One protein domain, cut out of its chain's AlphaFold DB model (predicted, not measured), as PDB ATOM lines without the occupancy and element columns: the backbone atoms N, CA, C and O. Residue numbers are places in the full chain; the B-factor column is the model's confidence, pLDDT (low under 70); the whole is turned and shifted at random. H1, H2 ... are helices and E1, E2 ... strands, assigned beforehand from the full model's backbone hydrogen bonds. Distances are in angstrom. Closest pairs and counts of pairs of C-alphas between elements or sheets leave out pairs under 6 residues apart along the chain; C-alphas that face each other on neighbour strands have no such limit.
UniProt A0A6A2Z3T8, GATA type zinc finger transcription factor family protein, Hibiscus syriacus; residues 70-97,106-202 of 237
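This is residues 70 to 97 and 106 to 202 of the 237 residues of the protein "GATA type zinc finger transcription factor family protein" of Hibiscus syriacus (UniProt A0A6A2Z3T8). One antiparallel sheet of seven strands curls like part of a barrel and stays open between its edge strands E1 and E7; helix H1 lies at one end of the curl, over E4. H2 is outside the curl by E4 and E5, and H3, at the end of the printed part, only grazes the sheet. The printed part has 125 residues, with three named helices and seven named strands in the order H1 E1 E2 E3 E4 E5 H2 E6 E7 H3; the sheet's order is E1 - E2 - E3 - E4 - E5 - E6 - E7, and the class is mixed, helices and strands. The whole is compact, with a radius of gyration of the C-alphas of 14.6 A and spans of 45 by 32 by 26 A.

E2, residues 108 to 113, E3, 118 to 124, E4, 130 to 139, and E5, 145 to 150, form a meander, each strand the antiparallel neighbour of the one before. Within hydrogen-bond range are N 110 and O 121 at 2.8 A for E2 and E3, N 122 and O 132 at 2.8 A for E3 and E4, and N 136 and O 148 at 2.9 A for E4 and E5. E4 bends by 51 degrees at residue 134. E1, residues 91 to 94, is an edge strand beside E2, with N 93 and O 109 at 2.8 A. E6, residues 175 to 182, is staggered: residues 175 to 177 pair with E5, where N 176 and O 149 are 2.9 A apart, and residues 178 to 182 with the edge strand E7, residues 188 to 192, where N 181 and O 189 are 2.9 A apart. The sheet is strongly twisted. H1, residues 76 to 87, is on one face of it, making two layers, a helix layer and a sheet; its height over the sheet is 9.5 A, and it runs slantwise to E4 at 36 degrees on the local plane. H2, residues 162 to 169, is on the sheet at a height of 9.4 A, only just over E5 with 3 C-alphas; the closest C-alphas of H2 and E4, those of Leu 162 and Gly 138, are 6.7 A apart. H3, residues 196 to 202, only grazes the sheet with residues 196 to 197; the closest C-alphas of H3 and E6, those of Phe 196 and Pro 177, are 6.4 A apart. Every O i to N i+4 pair is within hydrogen-bond range in H1 and H2; H3 has 1 of 3, beside 2 of 4 O i to N i+3 pairs.

H1 begins at C-alpha 76, (146.042, 178.573, 107.989), and is 15.7 A long. E4 is the longest strand, 27.3 A, from C-alpha 130 at (155.599, 145.291, 105.823); E6 measures 21.6 A and E3 19.3 A. H3 ends at C-alpha 202, (123.826, 166.332, 115.825).

The C-alphas of Tyr 127 and Arg 202, 48.5 A apart, are the two farthest apart. Residues 98 to 105 are not printed, and C-alphas 97 and 106 across this cut are 11.3 A apart. The link from E5 to H2, 11 residues, is long. Mean pLDDT of the printed part is 78.6; 38 residues are under 70, among them 151 to 161 and 194 to 202.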
ATOM      1  N   GLY A  70     140.826 169.749 105.784       82.88
ATOM      2  CA  GLY A  70     139.499 170.248 106.172       82.88
ATOM      3  C   GLY A  70     138.682 170.790 104.994       82.88
ATOM      4  O   GLY A  70     138.112 171.881 105.070       82.88
ATOM      5  N   GLY A  71     138.744 170.112 103.845       81.75
ATOM      6  CA  GLY A  71     138.107 170.543 102.596       81.75
ATOM      7  C   GLY A  71     138.555 171.915 102.066       81.75
ATOM      8  O   GLY A  71     137.841 172.511 101.263       81.75
ATOM      9  N   GLY A  72     139.692 172.444 102.531       84.69
ATOM     10  CA  GLY A  72     140.202 173.769 102.166       84.69
ATOM     11  C   GLY A  72     139.543 174.941 102.904       84.69
ATOM     12  O   GLY A  72     139.841 176.090 102.587       84.69
ATOM     13  N   ASN A  73     138.679 174.674 103.889       85.38
ATOM     14  CA  ASN A  73     137.911 175.700 104.610       85.38
ATOM     15  C   ASN A  73     138.506 176.091 105.973       85.38
ATOM     16  O   ASN A  73     137.939 176.917 106.687       85.38
ATOM     17  N   ILE A  74     139.647 175.517 106.348       88.94
ATOM     18  CA  ILE A  74     140.283 175.778 107.641       88.94
ATOM     19  C   ILE A  74     141.226 176.983 107.579       88.94
ATOM     20  O   ILE A  74     141.914 177.208 106.585       88.94
ATOM     21  N   SER A  75     141.308 177.745 108.675       90.75
ATOM     22  CA  SER A  75     142.302 178.825 108.779       90.75
ATOM     23  C   SER A  75     143.729 178.268 108.756       90.75
ATOM     24  O   SER A  75     144.023 177.254 109.405       90.75
ATOM     25  N   TYR A  76     144.639 178.964 108.080       91.44
ATOM     26  CA  TYR A  76     146.042 178.573 107.989       91.44
ATOM     27  C   TYR A  76     146.747 178.660 109.342       91.44
ATOM     28  O   TYR A  76     147.616 177.840 109.627       91.44
ATOM     29  N   MET A  77     146.342 179.587 110.213       90.25
ATOM     30  CA  MET A  77     146.812 179.659 111.594       90.25
ATOM     31  C   MET A  77     146.477 178.389 112.382       90.25
ATOM     32  O   MET A  77     147.345 177.853 113.074       90.25
ATOM     33  N   LEU A  78     145.232 177.908 112.302       91.25
ATOM     34  CA  LEU A  78     144.825 176.672 112.975       91.25
ATOM     35  C   LEU A  78     145.619 175.484 112.433       91.25
ATOM     36  O   LEU A  78     146.190 174.728 113.217       91.25
ATOM     37  N   LEU A  79     145.713 175.371 111.106       92.44
ATOM     38  CA  LEU A  79     146.480 174.317 110.447       92.44
ATOM     39  C   LEU A  79     147.946 174.336 110.898       92.44
ATOM     40  O   LEU A  79     148.460 173.319 111.351       92.44
ATOM     41  N   TYR A  80     148.603 175.497 110.863       92.31
ATOM     42  CA  TYR A  80     149.996 175.654 111.282       92.31
ATOM     43  C   TYR A  80     150.222 175.183 112.723       92.31
ATOM     44  O   TYR A  80     151.170 174.442 112.999       92.31
ATOM     45  N   LYS A  81     149.351 175.591 113.656       90.69
ATOM     46  CA  LYS A  81     149.444 175.198 115.070       90.69
ATOM     47  C   LYS A  81     149.287 173.688 115.244       90.69
ATOM     48  O   LYS A  81     150.090 173.070 115.942       90.69
ATOM     49  N   THR A  82     148.292 173.095 114.588       91.62
ATOM     50  CA  THR A  82     148.033 171.652 114.663       91.62
ATOM     51  C   THR A  82     149.181 170.845 114.063       91.62
ATOM     52  O   THR A  82     149.687 169.931 114.712       91.62
ATOM     53  N   LEU A  83     149.674 171.217 112.878       92.44
ATOM     54  CA  LEU A  83     150.779 170.507 112.229       92.44
ATOM     55  C   LEU A  83     152.100 170.654 112.974       92.44
ATOM     56  O   LEU A  83     152.867 169.702 113.012       92.44
ATOM     57  N   THR A  84     152.348 171.798 113.612       91.62
ATOM     58  CA  THR A  84     153.520 171.971 114.485       91.62
ATOM     59  C   THR A  84     153.471 170.989 115.656       91.62
ATOM     60  O   THR A  84     154.485 170.395 116.006       91.62
ATOM     61  N   ARG A  85     152.290 170.762 116.245       89.31
ATOM     62  CA  ARG A  85     152.123 169.768 117.314       89.31
ATOM     63  C   ARG A  85     152.365 168.346 116.810       89.31
ATOM     64  O   ARG A  85     152.964 167.542 117.516       89.31
ATOM     65  N   TRP A  86     151.904 168.034 115.602       90.94
ATOM     66  CA  TRP A  86     152.096 166.717 114.994       90.94
ATOM     67  C   TRP A  86     153.481 166.507 114.397       90.94
ATOM     68  O   TRP A  86     153.870 165.364 114.211       90.94
ATOM     69  N   GLU A  87     154.250 167.563 114.142       90.31
ATOM     70  CA  GLU A  87     155.621 167.465 113.634       90.31
ATOM     71  C   GLU A  87     156.500 166.620 114.556       90.31
ATOM     72  O   GLU A  87     157.248 165.773 114.070       90.31
ATOM     73  N   ASN A  88     156.312 166.754 115.871       87.88
ATOM     74  CA  ASN A  88     156.997 165.931 116.864       87.88
ATOM     75  C   ASN A  88     156.624 164.451 116.775       87.88
ATOM     76  O   ASN A  88     157.420 163.621 117.186       87.88
ATOM     77  N   LEU A  89     155.444 164.116 116.245       90.00
ATOM     78  CA  LEU A  89     154.979 162.740 116.094       90.00
ATOM     79  C   LEU A  89     155.624 162.041 114.892       90.00
ATOM     80  O   LEU A  89     155.634 160.821 114.835       90.00
ATOM     81  N   ILE A  90     156.155 162.766 113.914       92.50
ATOM     82  CA  ILE A  90     156.616 162.169 112.657       92.50
ATOM     83  C   ILE A  90     157.920 161.400 112.865       92.50
ATOM     84  O   ILE A  90     158.873 161.908 113.451       92.50
ATOM     85  N   GLY A  91     157.982 160.189 112.319       91.88
ATOM     86  CA  GLY A  91     159.140 159.306 112.423       91.88
ATOM     87  C   GLY A  91     158.825 158.003 113.145       91.88
ATOM     88  O   GLY A  91     157.689 157.531 113.142       91.88
ATOM     89  N   LEU A  92     159.861 157.391 113.722       91.31
ATOM     90  CA  LEU A  92     159.792 156.058 114.316       91.31
ATOM     91  C   LEU A  92     159.530 156.116 115.816       91.31
ATOM     92  O   LEU A  92     160.227 156.794 116.567       91.31
ATOM     93  N   TRP A  93     158.574 155.304 116.241       89.62
ATOM     94  CA  TRP A  93     158.133 155.156 117.614       89.62
ATOM     95  C   TRP A  93     158.200 153.704 118.024       89.62
ATOM     96  O   TRP A  93     158.079 152.785 117.214       89.62
ATOM     97  N   ARG A  94     158.358 153.493 119.321       85.44
ATOM     98  CA  ARG A  94     158.286 152.175 119.926       85.44
ATOM     99  C   ARG A  94     157.134 152.154 120.910       85.44
ATOM    100  O   ARG A  94     157.028 153.035 121.759       85.44
ATOM    101  N   HIS A  95     156.323 151.108 120.837       77.19
ATOM    102  CA  HIS A  95     155.300 150.868 121.843       77.19
ATOM    103  C   HIS A  95     155.947 150.673 123.229       77.19
ATOM    104  O   HIS A  95     156.851 149.844 123.400       77.19
ATOM    105  N   SER A  96     155.485 151.442 124.217       69.44
ATOM    106  CA  SER A  96     155.935 151.364 125.609       69.44
ATOM    107  C   SER A  96     154.840 150.705 126.452       69.44
ATOM    108  O   SER A  96     153.800 151.302 126.702       69.44
ATOM    109  N   GLY A  97     155.041 149.446 126.847       65.38
ATOM    110  CA  GLY A  97     154.063 148.668 127.614       65.38
ATOM    111  C   GLY A  97     154.549 147.245 127.899       65.38
ATOM    112  O   GLY A  97     155.454 146.742 127.227       65.38
ATOM    113  N   PRO A 106     152.731 145.641 117.388       59.62
ATOM    114  CA  PRO A 106     153.965 145.922 116.678       59.62
ATOM    115  C   PRO A 106     154.893 146.733 117.569       59.62
ATOM    116  O   PRO A 106     154.536 147.771 118.128       59.62
ATOM    117  N   ARG A 107     156.125 146.240 117.708       71.50
ATOM    118  CA  ARG A 107     157.131 146.882 118.563       71.50
ATOM    119  C   ARG A 107     157.554 148.241 118.023       71.50
ATOM    120  O   ARG A 107     158.039 149.058 118.803       71.50
ATOM    121  N   VAL A 108     157.387 148.461 116.721       85.81
ATOM    122  CA  VAL A 108     157.786 149.681 116.031       85.81
ATOM    123  C   VAL A 108     156.614 150.210 115.216       85.81
ATOM    124  O   VAL A 108     155.979 149.485 114.451       85.81
ATOM    125  N   ILE A 109     156.353 151.495 115.395       87.75
ATOM    126  CA  ILE A 109     155.331 152.272 114.711       87.75
ATOM    127  C   ILE A 109     156.052 153.379 113.940       87.75
ATOM    128  O   ILE A 109     157.046 153.917 114.416       87.75
ATOM    129  N   THR A 110     155.573 153.723 112.751       91.31
ATOM    130  CA  THR A 110     156.015 154.904 112.005       91.31
ATOM    131  C   THR A 110     154.845 155.855 111.819       91.31
ATOM    132  O   THR A 110     153.737 155.405 111.524       91.31
ATOM    133  N   PHE A 111     155.081 157.152 111.976       93.06
ATOM    134  CA  PHE A 111     154.129 158.192 111.609       93.06
ATOM    135  C   PHE A 111     154.667 159.010 110.456       93.06
ATOM    136  O   PHE A 111     155.805 159.486 110.492       93.06
ATOM    137  N   GLU A 112     153.832 159.205 109.447       93.62
ATOM    138  CA  GLU A 112     154.213 159.899 108.227       93.62
ATOM    139  C   GLU A 112     153.122 160.857 107.765       93.62
ATOM    140  O   GLU A 112     151.928 160.662 108.003       93.62
ATOM    141  N   TRP A 113     153.564 161.907 107.080       93.81
ATOM    142  CA  TRP A 113     152.672 162.844 106.418       93.81
ATOM    143  C   TRP A 113     152.011 162.176 105.216       93.81
ATOM    144  O   TRP A 113     152.692 161.632 104.347       93.81
ATOM    145  N   GLY A 114     150.690 162.271 105.151       90.12
ATOM    146  CA  GLY A 114     149.942 162.127 103.915       90.12
ATOM    147  C   GLY A 114     149.570 163.485 103.321       90.12
ATOM    148  O   GLY A 114     149.900 164.531 103.878       90.12
ATOM    149  N   PRO A 115     148.826 163.495 102.205       88.56
ATOM    150  CA  PRO A 115     148.401 164.732 101.560       88.56
ATOM    151  C   PRO A 115     147.561 165.643 102.470       88.56
ATOM    152  O   PRO A 115     147.760 166.851 102.468       88.56
ATOM    153  N   SER A 116     146.658 165.080 103.275       89.94
ATOM    154  CA  SER A 116     145.721 165.832 104.135       89.94
ATOM    155  C   SER A 116     145.491 165.189 105.503       89.94
ATOM    156  O   SER A 116     144.488 165.433 106.171       89.94
ATOM    157  N   PHE A 117     146.405 164.313 105.901       91.00
ATOM    158  CA  PHE A 117     146.316 163.543 107.130       91.00
ATOM    159  C   PHE A 117     147.722 163.166 107.599       91.00
ATOM    160  O   PHE A 117     148.705 163.304 106.867       91.00
ATOM    161  N   VAL A 118     147.814 162.634 108.807       92.75
ATOM    162  CA  VAL A 118     148.978 161.889 109.288       92.75
ATOM    163  C   VAL A 118     148.557 160.447 109.500       92.75
ATOM    164  O   VAL A 118     147.501 160.190 110.079       92.75
ATOM    165  N   SER A 119     149.370 159.510 109.022       91.44
ATOM    166  CA  SER A 119     149.111 158.084 109.182       91.44
ATOM    167  C   SER A 119     150.119 157.450 110.126       91.44
ATOM    168  O   SER A 119     151.326 157.641 109.991       91.44
ATOM    169  N   GLY A 120     149.609 156.704 111.099       90.31
ATOM    170  CA  GLY A 120     150.373 155.786 111.927       90.31
ATOM    171  C   GLY A 120     150.324 154.401 111.304       90.31
ATOM    172  O   GLY A 120     149.256 153.893 110.961       90.31
ATOM    173  N   SER A 121     151.485 153.784 111.121       87.31
ATOM    174  CA  SER A 121     151.593 152.435 110.580       87.31
ATOM    175  C   SER A 121     152.490 151.554 111.427       87.31
ATOM    176  O   SER A 121     153.554 151.955 111.892       87.31
ATOM    177  N   CYS A 122     152.061 150.317 111.565       85.31
ATOM    178  CA  CYS A 122     152.778 149.240 112.202       85.31
ATOM    179  C   CYS A 122     153.847 148.705 111.253       85.31
ATOM    180  O   CYS A 122     153.547 148.419 110.092       85.31
ATOM    181  N   LEU A 123     155.076 148.551 111.744       83.06
ATOM    182  CA  LEU A 123     156.150 147.902 111.000       83.06
ATOM    183  C   LEU A 123     156.326 146.474 111.510       83.06
ATOM    184  O   LEU A 123     156.724 146.260 112.657       83.06
ATOM    185  N   ASN A 124     156.052 145.505 110.643       74.88
ATOM    186  CA  ASN A 124     156.205 144.084 110.928       74.88
ATOM    187  C   ASN A 124     157.224 143.462 109.970       74.88
ATOM    188  O   ASN A 124     157.309 143.843 108.809       74.88
ATOM    189  N   GLY A 125     157.987 142.479 110.447       66.06
ATOM    190  CA  GLY A 125     158.848 141.659 109.593       66.06
ATOM    191  C   GLY A 125     160.296 141.554 110.058       66.06
ATOM    192  O   GLY A 125     160.855 142.462 110.668       66.06
ATOM    193  N   THR A 126     160.899 140.402 109.770       60.53
ATOM    194  CA  THR A 126     162.304 140.075 110.061       60.53
ATOM    195  C   THR A 126     163.213 140.247 108.841       60.53
ATOM    196  O   THR A 126     164.353 140.669 108.999       60.53
ATOM    197  N   TYR A 127     162.709 139.961 107.633       63.34
ATOM    198  CA  TYR A 127     163.476 140.017 106.375       63.34
ATOM    199  C   TYR A 127     162.879 140.975 105.328       63.34
ATOM    200  O   TYR A 127     163.618 141.565 104.545       63.34
ATOM    201  N   HIS A 128     161.558 141.184 105.356       69.88
ATOM    202  CA  HIS A 128     160.854 142.207 104.580       69.88
ATOM    203  C   HIS A 128     159.954 142.998 105.522       69.88
ATOM    204  O   HIS A 128     159.105 142.410 106.187       69.88
ATOM    205  N   VAL A 129     160.169 144.312 105.606       75.12
ATOM    206  CA  VAL A 129     159.362 145.193 106.453       75.12
ATOM    207  C   VAL A 129     158.049 145.478 105.734       75.12
ATOM    208  O   VAL A 129     158.035 146.167 104.715       75.12
ATOM    209  N   THR A 130     156.950 144.940 106.251       79.94
ATOM    210  CA  THR A 130     155.599 145.291 105.823       79.94
ATOM    211  C   THR A 130     155.082 146.432 106.687       79.94
ATOM    212  O   THR A 130     155.215 146.432 107.914       79.94
ATOM    213  N   LYS A 131     154.507 147.436 106.026       84.88
ATOM    214  CA  LYS A 131     153.904 148.602 106.665       84.88
ATOM    215  C   LYS A 131     152.391 148.457 106.599       84.88
ATOM    216  O   LYS A 131     151.842 148.370 105.508       84.88
ATOM    217  N   SER A 132     151.739 148.400 107.755       82.56
ATOM    218  CA  SER A 132     150.277 148.276 107.862       82.56
ATOM    219  C   SER A 132     149.717 149.519 108.558       82.56
ATOM    220  O   SER A 132     150.022 149.710 109.740       82.56
ATOM    221  N   PRO A 133     148.992 150.412 107.860       82.94
ATOM    222  CA  PRO A 133     148.374 151.569 108.496       82.94
ATOM    223  C   PRO A 133     147.316 151.113 109.503       82.94
ATOM    224  O   PRO A 133     146.598 150.152 109.259       82.94
ATOM    225  N   PHE A 134     147.253 151.787 110.647       83.19
ATOM    226  CA  PHE A 134     146.292 151.470 111.710       83.19
ATOM    227  C   PHE A 134     145.691 152.717 112.356       83.19
ATOM    228  O   PHE A 134     144.702 152.610 113.069       83.19
ATOM    229  N   LEU A 135     146.292 153.894 112.155       87.94
ATOM    230  CA  LEU A 135     145.849 155.153 112.739       87.94
ATOM    231  C   LEU A 135     145.852 156.236 111.668       87.94
ATOM    232  O   LEU A 135     146.851 156.427 110.978       87.94
ATOM    233  N   TRP A 136     144.762 156.982 111.583       89.25
ATOM    234  CA  TRP A 136     144.633 158.153 110.725       89.25
ATOM    235  C   TRP A 136     144.291 159.360 111.579       89.25
ATOM    236  O   TRP A 136     143.429 159.276 112.449       89.25
ATOM    237  N   MET A 137     144.959 160.481 111.334       91.62
ATOM    238  CA  MET A 137     144.695 161.756 111.994       91.62
ATOM    239  C   MET A 137     144.510 162.844 110.955       91.62
ATOM    240  O   MET A 137     145.297 162.945 110.014       91.62
ATOM    241  N   GLY A 138     143.536 163.715 111.155       91.31
ATOM    242  CA  GLY A 138     143.384 164.902 110.331       91.31
ATOM    243  C   GLY A 138     142.525 165.963 110.984       91.31
ATOM    244  O   GLY A 138     142.293 165.963 112.195       91.31
ATOM    245  N   ILE A 139     142.117 166.916 110.161       90.25
ATOM    246  CA  ILE A 139     141.346 168.080 110.578       90.25
ATOM    247  C   ILE A 139     140.090 168.096 109.721       90.25
ATOM    248  O   ILE A 139     140.206 168.060 108.497       90.25
ATOM    249  N   SER A 140     138.925 168.139 110.363       86.44
ATOM    250  CA  SER A 140     137.648 168.255 109.671       86.44
ATOM    251  C   SER A 140     137.468 169.638 109.047       86.44
ATOM    252  O   SER A 140     138.166 170.597 109.392       86.44
ATOM    253  N   SER A 141     136.476 169.774 108.171       84.25
ATOM    254  CA  SER A 141     136.062 171.066 107.605       84.25
ATOM    255  C   SER A 141     135.674 172.115 108.654       84.25
ATOM    256  O   SER A 141     135.912 173.304 108.447       84.25
ATOM    257  N   ASP A 142     135.169 171.679 109.809       84.38
ATOM    258  CA  ASP A 142     134.854 172.537 110.959       84.38
ATOM    259  C   ASP A 142     136.099 172.925 111.788       84.38
ATOM    260  O   ASP A 142     135.996 173.617 112.802       84.38
ATOM    261  N   GLY A 143     137.294 172.472 111.392       84.81
ATOM    262  CA  GLY A 143     138.547 172.723 112.104       84.81
ATOM    263  C   GLY A 143     138.766 171.830 113.328       84.81
ATOM    264  O   GLY A 143     139.646 172.109 114.144       84.81
ATOM    265  N   LEU A 144     137.986 170.758 113.487       87.62
ATOM    266  CA  LEU A 144     138.128 169.832 114.608       87.62
ATOM    267  C   LEU A 144     139.178 168.767 114.294       87.62
ATOM    268  O   LEU A 144     139.246 168.256 113.180       87.62
ATOM    269  N   ILE A 145     139.983 168.403 115.292       88.38
ATOM    270  CA  ILE A 145     140.914 167.279 115.167       88.38
ATOM    271  C   ILE A 145     140.111 165.978 115.191       88.38
ATOM    272  O   ILE A 145     139.344 165.737 116.123       88.38
ATOM    273  N   VAL A 146     140.326 165.134 114.187       87.69
ATOM    274  CA  VAL A 146     139.663 163.838 114.039       87.69
ATOM    275  C   VAL A 146     140.715 162.744 113.909       87.69
ATOM    276  O   VAL A 146     141.645 162.873 113.115       87.69
ATOM    277  N   ASN A 147     140.591 161.675 114.699       89.50
ATOM    278  CA  ASN A 147     141.509 160.541 114.627       89.50
ATOM    279  C   ASN A 147     140.749 159.221 114.703       89.50
ATOM    280  O   ASN A 147     139.776 159.107 115.450       89.50
ATOM    281  N   PHE A 148     141.235 158.224 113.975       86.94
ATOM    282  CA  PHE A 148     140.572 156.935 113.823       86.94
ATOM    283  C   PHE A 148     141.583 155.802 113.856       86.94
ATOM    284  O   PHE A 148     142.624 155.888 113.204       86.94
ATOM    285  N   LEU A 149     141.251 154.743 114.585       85.56
ATOM    286  CA  LEU A 149     141.945 153.470 114.542       85.56
ATOM    287  C   LEU A 149     141.209 152.493 113.632       85.56
ATOM    288  O   LEU A 149     139.994 152.340 113.736       85.56
ATOM    289  N   ASP A 150     141.975 151.796 112.805       80.12
ATOM    290  CA  ASP A 150     141.547 150.583 112.125       80.12
ATOM    291  C   ASP A 150     142.093 149.380 112.904       80.12
ATOM    292  O   ASP A 150     143.301 149.128 112.924       80.12
ATOM    293  N   LEU A 151     141.200 148.665 113.591       68.88
ATOM    294  CA  LEU A 151     141.556 147.490 114.392       68.88
ATOM    295  C   LEU A 151     141.765 146.233 113.540       68.88
ATOM    296  O   LEU A 151     142.413 145.291 113.995       68.88
ATOM    297  N   GLU A 152     141.223 146.206 112.325       66.31
ATOM    298  CA  GLU A 152     141.294 145.050 111.432       66.31
ATOM    299  C   GLU A 152     142.398 145.197 110.378       66.31
ATOM    300  O   GLU A 152     142.809 144.202 109.781       66.31
ATOM    301  N   GLY A 153     142.911 146.414 110.177       63.06
ATOM    302  CA  GLY A 153     143.998 146.719 109.243       63.06
ATOM    303  C   GLY A 153     143.616 146.485 107.781       63.06
ATOM    304  O   GLY A 153     144.485 146.181 106.964       63.06
ATOM    305  N   GLN A 154     142.321 146.560 107.466       62.12
ATOM    306  CA  GLN A 154     141.772 146.295 106.134       62.12
ATOM    307  C   GLN A 154     141.530 147.575 105.329       62.12
ATOM    308  O   GLN A 154     141.249 147.497 104.133       62.12
ATOM    309  N   THR A 155     141.631 148.753 105.950       64.88
ATOM    310  CA  THR A 155     141.359 150.019 105.267       64.88
ATOM    311  C   THR A 155     142.530 150.457 104.391       64.88
ATOM    312  O   THR A 155     143.664 150.655 104.839       64.88
ATOM    313  N   GLU A 156     142.243 150.627 103.101       65.69
ATOM    314  CA  GLU A 156     143.191 151.204 102.157       65.69
ATOM    315  C   GLU A 156     143.451 152.683 102.470       65.69
ATOM    316  O   GLU A 156     142.603 153.406 103.005       65.69
ATOM    317  N   THR A 157     144.648 153.147 102.110       66.62
ATOM    318  CA  THR A 157     145.047 154.543 102.301       66.62
ATOM    319  C   THR A 157     144.065 155.504 101.620       66.62
ATOM    320  O   THR A 157     143.689 155.246 100.473       66.62
ATOM    321  N   PRO A 158     143.704 156.637 102.251       64.69
ATOM    322  CA  PRO A 158     142.743 157.574 101.689       64.69
ATOM    323  C   PRO A 158     143.107 158.031 100.278       64.69
ATOM    324  O   PRO A 158     144.127 158.690 100.064       64.69
ATOM    325  N   THR A 159     142.242 157.722  99.310       60.47
ATOM    326  CA  THR A 159     142.326 158.297  97.966       60.47
ATOM    327  C   THR A 159     141.582 159.631  97.971       60.47
ATOM    328  O   THR A 159     140.380 159.685  97.734       60.47
ATOM    329  N   GLY A 160     142.294 160.715  98.293       67.31
ATOM    330  CA  GLY A 160     141.741 162.074  98.352       67.31
ATOM    331  C   GLY A 160     141.890 162.744  99.720       67.31
ATOM    332  O   GLY A 160     142.783 162.407 100.497       67.31
ATOM    333  N   GLY A 161     141.045 163.744  99.984       65.75
ATOM    334  CA  GLY A 161     140.976 164.413 101.285       65.75
ATOM    335  C   GLY A 161     140.435 163.476 102.368       65.75
ATOM    336  O   GLY A 161     139.556 162.662 102.081       65.75
ATOM    337  N   LEU A 162     140.924 163.608 103.606       71.38
ATOM    338  CA  LEU A 162     140.460 162.779 104.725       71.38
ATOM    339  C   LEU A 162     138.940 162.885 104.938       71.38
ATOM    340  O   LEU A 162     138.314 161.878 105.237       71.38
ATOM    341  N   ASP A 163     138.337 164.056 104.715       68.19
ATOM    342  CA  ASP A 163     136.886 164.255 104.844       68.19
ATOM    343  C   ASP A 163     136.084 163.381 103.862       68.19
ATOM    344  O   ASP A 163     135.157 162.684 104.261       68.19
ATOM    345  N   CYS A 164     136.490 163.342 102.587       66.56
ATOM    346  CA  CYS A 164     135.832 162.506 101.576       66.56
ATOM    347  C   CYS A 164     135.971 161.011 101.890       66.56
ATOM    348  O   CYS A 164     135.073 160.216 101.619       66.56
ATOM    349  N   TRP A 165     137.121 160.623 102.443       70.75
ATOM    350  CA  TRP A 165     137.382 159.249 102.859       70.75
ATOM    351  C   TRP A 165     136.574 158.874 104.102       70.75
ATOM    352  O   TRP A 165     136.031 157.774 104.171       70.75
ATOM    353  N   LEU A 166     136.423 159.802 105.047       68.56
ATOM    354  CA  LEU A 166     135.580 159.619 106.220       68.56
ATOM    355  C   LEU A 166     134.120 159.420 105.838       68.56
ATOM    356  O   LEU A 166     133.516 158.481 106.343       68.56
ATOM    357  N   ASP A 167     133.571 160.205 104.914       67.06
ATOM    358  CA  ASP A 167     132.196 159.999 104.438       67.06
ATOM    359  C   ASP A 167     131.998 158.596 103.833       67.06
ATOM    360  O   ASP A 167     130.963 157.959 104.045       67.06
ATOM    361  N   SER A 168     133.016 158.079 103.134       61.81
ATOM    362  CA  SER A 168     132.991 156.728 102.567       61.81
ATOM    363  C   SER A 168     133.061 155.639 103.642       61.81
ATOM    364  O   SER A 168     132.307 154.675 103.566       61.81
ATOM    365  N   ILE A 169     133.934 155.775 104.646       59.28
ATOM    366  CA  ILE A 169     134.205 154.702 105.623       59.28
ATOM    367  C   ILE A 169     133.317 154.771 106.862       59.28
ATOM    368  O   ILE A 169     133.050 153.748 107.474       59.28
ATOM    369  N   CYS A 170     132.747 155.925 107.212       56.28
ATOM    370  CA  CYS A 170     131.719 155.989 108.257       56.28
ATOM    371  C   CYS A 170     130.497 155.105 107.931       56.28
ATOM    372  O   CYS A 170     129.721 154.776 108.832       56.28
ATOM    373  N   SER A 171     130.336 154.720 106.661       57.06
ATOM    374  CA  SER A 171     129.322 153.774 106.191       57.06
ATOM    375  C   SER A 171     129.725 152.299 106.388       57.06
ATOM    376  O   SER A 171     128.842 151.456 106.523       57.06
ATOM    377  N   ASP A 172     131.028 152.001 106.484       54.53
ATOM    378  CA  ASP A 172     131.618 150.663 106.616       54.53
ATOM    379  C   ASP A 172     132.250 150.506 108.019       54.53
ATOM    380  O   ASP A 172     133.353 150.958 108.312       54.53
ATOM    381  N   HIS A 173     131.495 149.902 108.933       55.75
ATOM    382  CA  HIS A 173     131.532 150.033 110.400       55.75
ATOM    383  C   HIS A 173     132.811 149.709 111.229       55.75
ATOM    384  O   HIS A 173     132.680 149.511 112.436       55.75
ATOM    385  N   ASN A 174     134.037 149.715 110.698       67.88
ATOM    386  CA  ASN A 174     135.204 149.164 111.423       67.88
ATOM    387  C   ASN A 174     136.226 150.191 111.954       67.88
ATOM    388  O   ASN A 174     137.273 149.801 112.473       67.88
ATOM    389  N   LEU A 175     135.927 151.495 111.890       77.38
ATOM    390  CA  LEU A 175     136.790 152.535 112.466       77.38
ATOM    391  C   LEU A 175     136.387 152.920 113.893       77.38
ATOM    392  O   LEU A 175     135.243 153.294 114.165       77.38
ATOM    393  N   VAL A 176     137.372 152.930 114.790       82.25
ATOM    394  CA  VAL A 176     137.216 153.371 116.178       82.25
ATOM    395  C   VAL A 176     137.748 154.800 116.319       82.25
ATOM    396  O   VAL A 176     138.945 155.024 116.136       82.25
ATOM    397  N   PRO A 177     136.905 155.793 116.639       84.25
ATOM    398  CA  PRO A 177     137.369 157.154 116.867       84.25
ATOM    399  C   PRO A 177     138.230 157.225 118.130       84.25
ATOM    400  O   PRO A 177     137.871 156.677 119.174       84.25
ATOM    401  N   VAL A 178     139.353 157.938 118.057       87.19
ATOM    402  CA  VAL A 178     140.310 158.045 119.165       87.19
ATOM    403  C   VAL A 178     140.783 159.467 119.425       87.19
ATOM    404  O   VAL A 178     140.794 160.342 118.555       87.19
ATOM    405  N   THR A 179     141.226 159.688 120.653       88.19
ATOM    406  CA  THR A 179     141.873 160.910 121.109       88.19
ATOM    407  C   THR A 179     143.352 160.638 121.337       88.19
ATOM    408  O   THR A 179     143.731 159.641 121.949       88.19
ATOM    409  N   LEU A 180     144.190 161.547 120.848       87.88
ATOM    410  CA  LEU A 180     145.636 161.503 121.023       87.88
ATOM    411  C   LEU A 180     146.091 162.567 122.011       87.88
ATOM    412  O   LEU A 180     145.953 163.768 121.765       87.88
ATOM    413  N   ASN A 181     146.684 162.108 123.108       87.38
ATOM    414  CA  ASN A 181     147.167 162.951 124.188       87.38
ATOM    415  C   ASN A 181     148.692 162.862 124.281       87.38
ATOM    416  O   ASN A 181     149.252 161.826 124.626       87.38
ATOM    417  N   PHE A 182     149.368 163.969 123.971       84.50
ATOM    418  CA  PHE A 182     150.821 164.094 124.108       84.50
ATOM    419  C   PHE A 182     151.197 164.285 125.583       84.50
ATOM    420  O   PHE A 182     150.677 165.184 126.245       84.50
ATOM    421  N   MET A 183     152.105 163.450 126.084       85.31
ATOM    422  CA  MET A 183     152.635 163.472 127.448       85.31
ATOM    423  C   MET A 183     154.104 163.910 127.409       85.31
ATOM    424  O   MET A 183     155.026 163.093 127.441       85.31
ATOM    425  N   GLY A 184     154.315 165.223 127.310       80.81
ATOM    426  CA  GLY A 184     155.626 165.790 126.987       80.81
ATOM    427  C   GLY A 184     156.013 165.520 125.531       80.81
ATOM    428  O   GLY A 184     155.144 165.323 124.684       80.81
ATOM    429  N   ASP A 185     157.316 165.496 125.252       77.00
ATOM    430  CA  ASP A 185     157.821 165.428 123.870       77.00
ATOM    431  C   ASP A 185     158.026 163.996 123.357       77.00
ATOM    432  O   ASP A 185     158.051 163.759 122.153       77.00
ATOM    433  N   ASN A 186     158.146 163.026 124.269       81.88
ATOM    434  CA  ASN A 186     158.630 161.677 123.946       81.88
ATOM    435  C   ASN A 186     157.592 160.574 124.166       81.88
ATOM    436  O   ASN A 186     157.892 159.398 123.963       81.88
ATOM    437  N   HIS A 187     156.394 160.924 124.629       84.38
ATOM    438  CA  HIS A 187     155.339 159.960 124.909       84.38
ATOM    439  C   HIS A 187     153.999 160.517 124.450       84.38
ATOM    440  O   HIS A 187     153.719 161.707 124.582       84.38
ATOM    441  N   PHE A 188     153.146 159.637 123.950       85.81
ATOM    442  CA  PHE A 188     151.754 159.944 123.678       85.81
ATOM    443  C   PHE A 188     150.893 158.749 124.068       85.81
ATOM    444  O   PHE A 188     151.362 157.612 124.134       85.81
ATOM    445  N   MET A 189     149.626 159.029 124.330       85.56
ATOM    446  CA  MET A 189     148.611 158.047 124.663       85.56
ATOM    447  C   MET A 189     147.476 158.141 123.648       85.56
ATOM    448  O   MET A 189     147.095 159.237 123.234       85.56
ATOM    449  N   VAL A 190     146.960 156.981 123.254       85.25
ATOM    450  CA  VAL A 190     145.787 156.848 122.389       85.25
ATOM    451  C   VAL A 190     144.650 156.323 123.252       85.25
ATOM    452  O   VAL A 190     144.783 155.262 123.858       85.25
ATOM    453  N   GLU A 191     143.549 157.063 123.311       84.94
ATOM    454  CA  GLU A 191     142.352 156.692 124.066       84.94
ATOM    455  C   GLU A 191     141.152 156.601 123.129       84.94
ATOM    456  O   GLU A 191     140.955 157.461 122.274       84.94
ATOM    457  N   GLU A 192     140.323 155.579 123.300       83.69
ATOM    458  CA  GLU A 192     139.082 155.448 122.543       83.69
ATOM    459  C   GLU A 192     138.067 156.532 122.934       83.69
ATOM    460  O   GLU A 192     137.819 156.787 124.114       83.69
ATOM    461  N   ASN A 193     137.455 157.169 121.933       77.00
ATOM    462  CA  ASN A 193     136.459 158.213 122.118       77.00
ATOM    463  C   ASN A 193     135.054 157.704 121.776       77.00
ATOM    464  O   ASN A 193     134.514 157.958 120.698       77.00
ATOM    465  N   SER A 194     134.412 157.055 122.744       66.88
ATOM    466  CA  SER A 194     133.048 156.526 122.610       66.88
ATOM    467  C   SER A 194     131.968 157.591 122.342       66.88
ATOM    468  O   SER A 194     130.870 157.255 121.899       66.88
ATOM    469  N   ASN A 195     132.260 158.881 122.550       61.44
ATOM    470  CA  ASN A 195     131.309 159.980 122.358       61.44
ATOM    471  C   ASN A 195     131.366 160.629 120.966       61.44
ATOM    472  O   ASN A 195     130.491 161.436 120.644       61.44
ATOM    473  N   PHE A 196     132.354 160.295 120.134       57.59
ATOM    474  CA  PHE A 196     132.598 160.961 118.849       57.59
ATOM    475  C   PHE A 196     131.381 160.918 117.905       57.59
ATOM    476  O   PHE A 196     130.944 161.950 117.392       57.59
ATOM    477  N   TRP A 197     130.743 159.751 117.760       54.97
ATOM    478  CA  TRP A 197     129.583 159.570 116.875       54.97
ATOM    479  C   TRP A 197     128.332 160.349 117.304       54.97
ATOM    480  O   TRP A 197     127.479 160.663 116.470       54.97
ATOM    481  N   ASN A 198     128.220 160.708 118.585       50.69
ATOM    482  CA  ASN A 198     127.099 161.506 119.086       50.69
ATOM    483  C   ASN A 198     127.194 162.977 118.644       50.69
ATOM    484  O   ASN A 198     126.163 163.640 118.522       50.69
ATOM    485  N   CYS A 199     128.399 163.481 118.358       44.72
ATOM    486  CA  CYS A 199     128.614 164.841 117.857       44.72
ATOM    487  C   CYS A 199     128.300 164.955 116.357       44.72
ATOM    488  O   CYS A 199     127.583 165.870 115.956       44.72
ATOM    489  N   CYS A 200     128.738 163.990 115.539       41.09
ATOM    490  CA  CYS A 200     128.487 163.990 114.091       41.09
ATOM    491  C   CYS A 200     126.989 163.868 113.751       41.09
ATOM    492  O   CYS A 200     126.492 164.554 112.861       41.09
ATOM    493  N   LYS A 201     126.227 163.067 114.512       42.69
ATOM    494  CA  LYS A 201     124.769 162.923 114.316       42.69
ATOM    495  C   LYS A 201     123.981 164.202 114.601       42.69
ATOM    496  O   LYS A 201     122.874 164.363 114.093       42.69
ATOM    497  N   ARG A 202     124.527 165.114 115.408       36.31
ATOM    498  CA  ARG A 202     123.826 166.332 115.825       36.31
ATOM    499  C   ARG A 202     123.834 167.410 114.734       36.31
ATOM    500  O   ARG A 202     122.847 168.133 114.617       36.31
TER     501      ARG A 202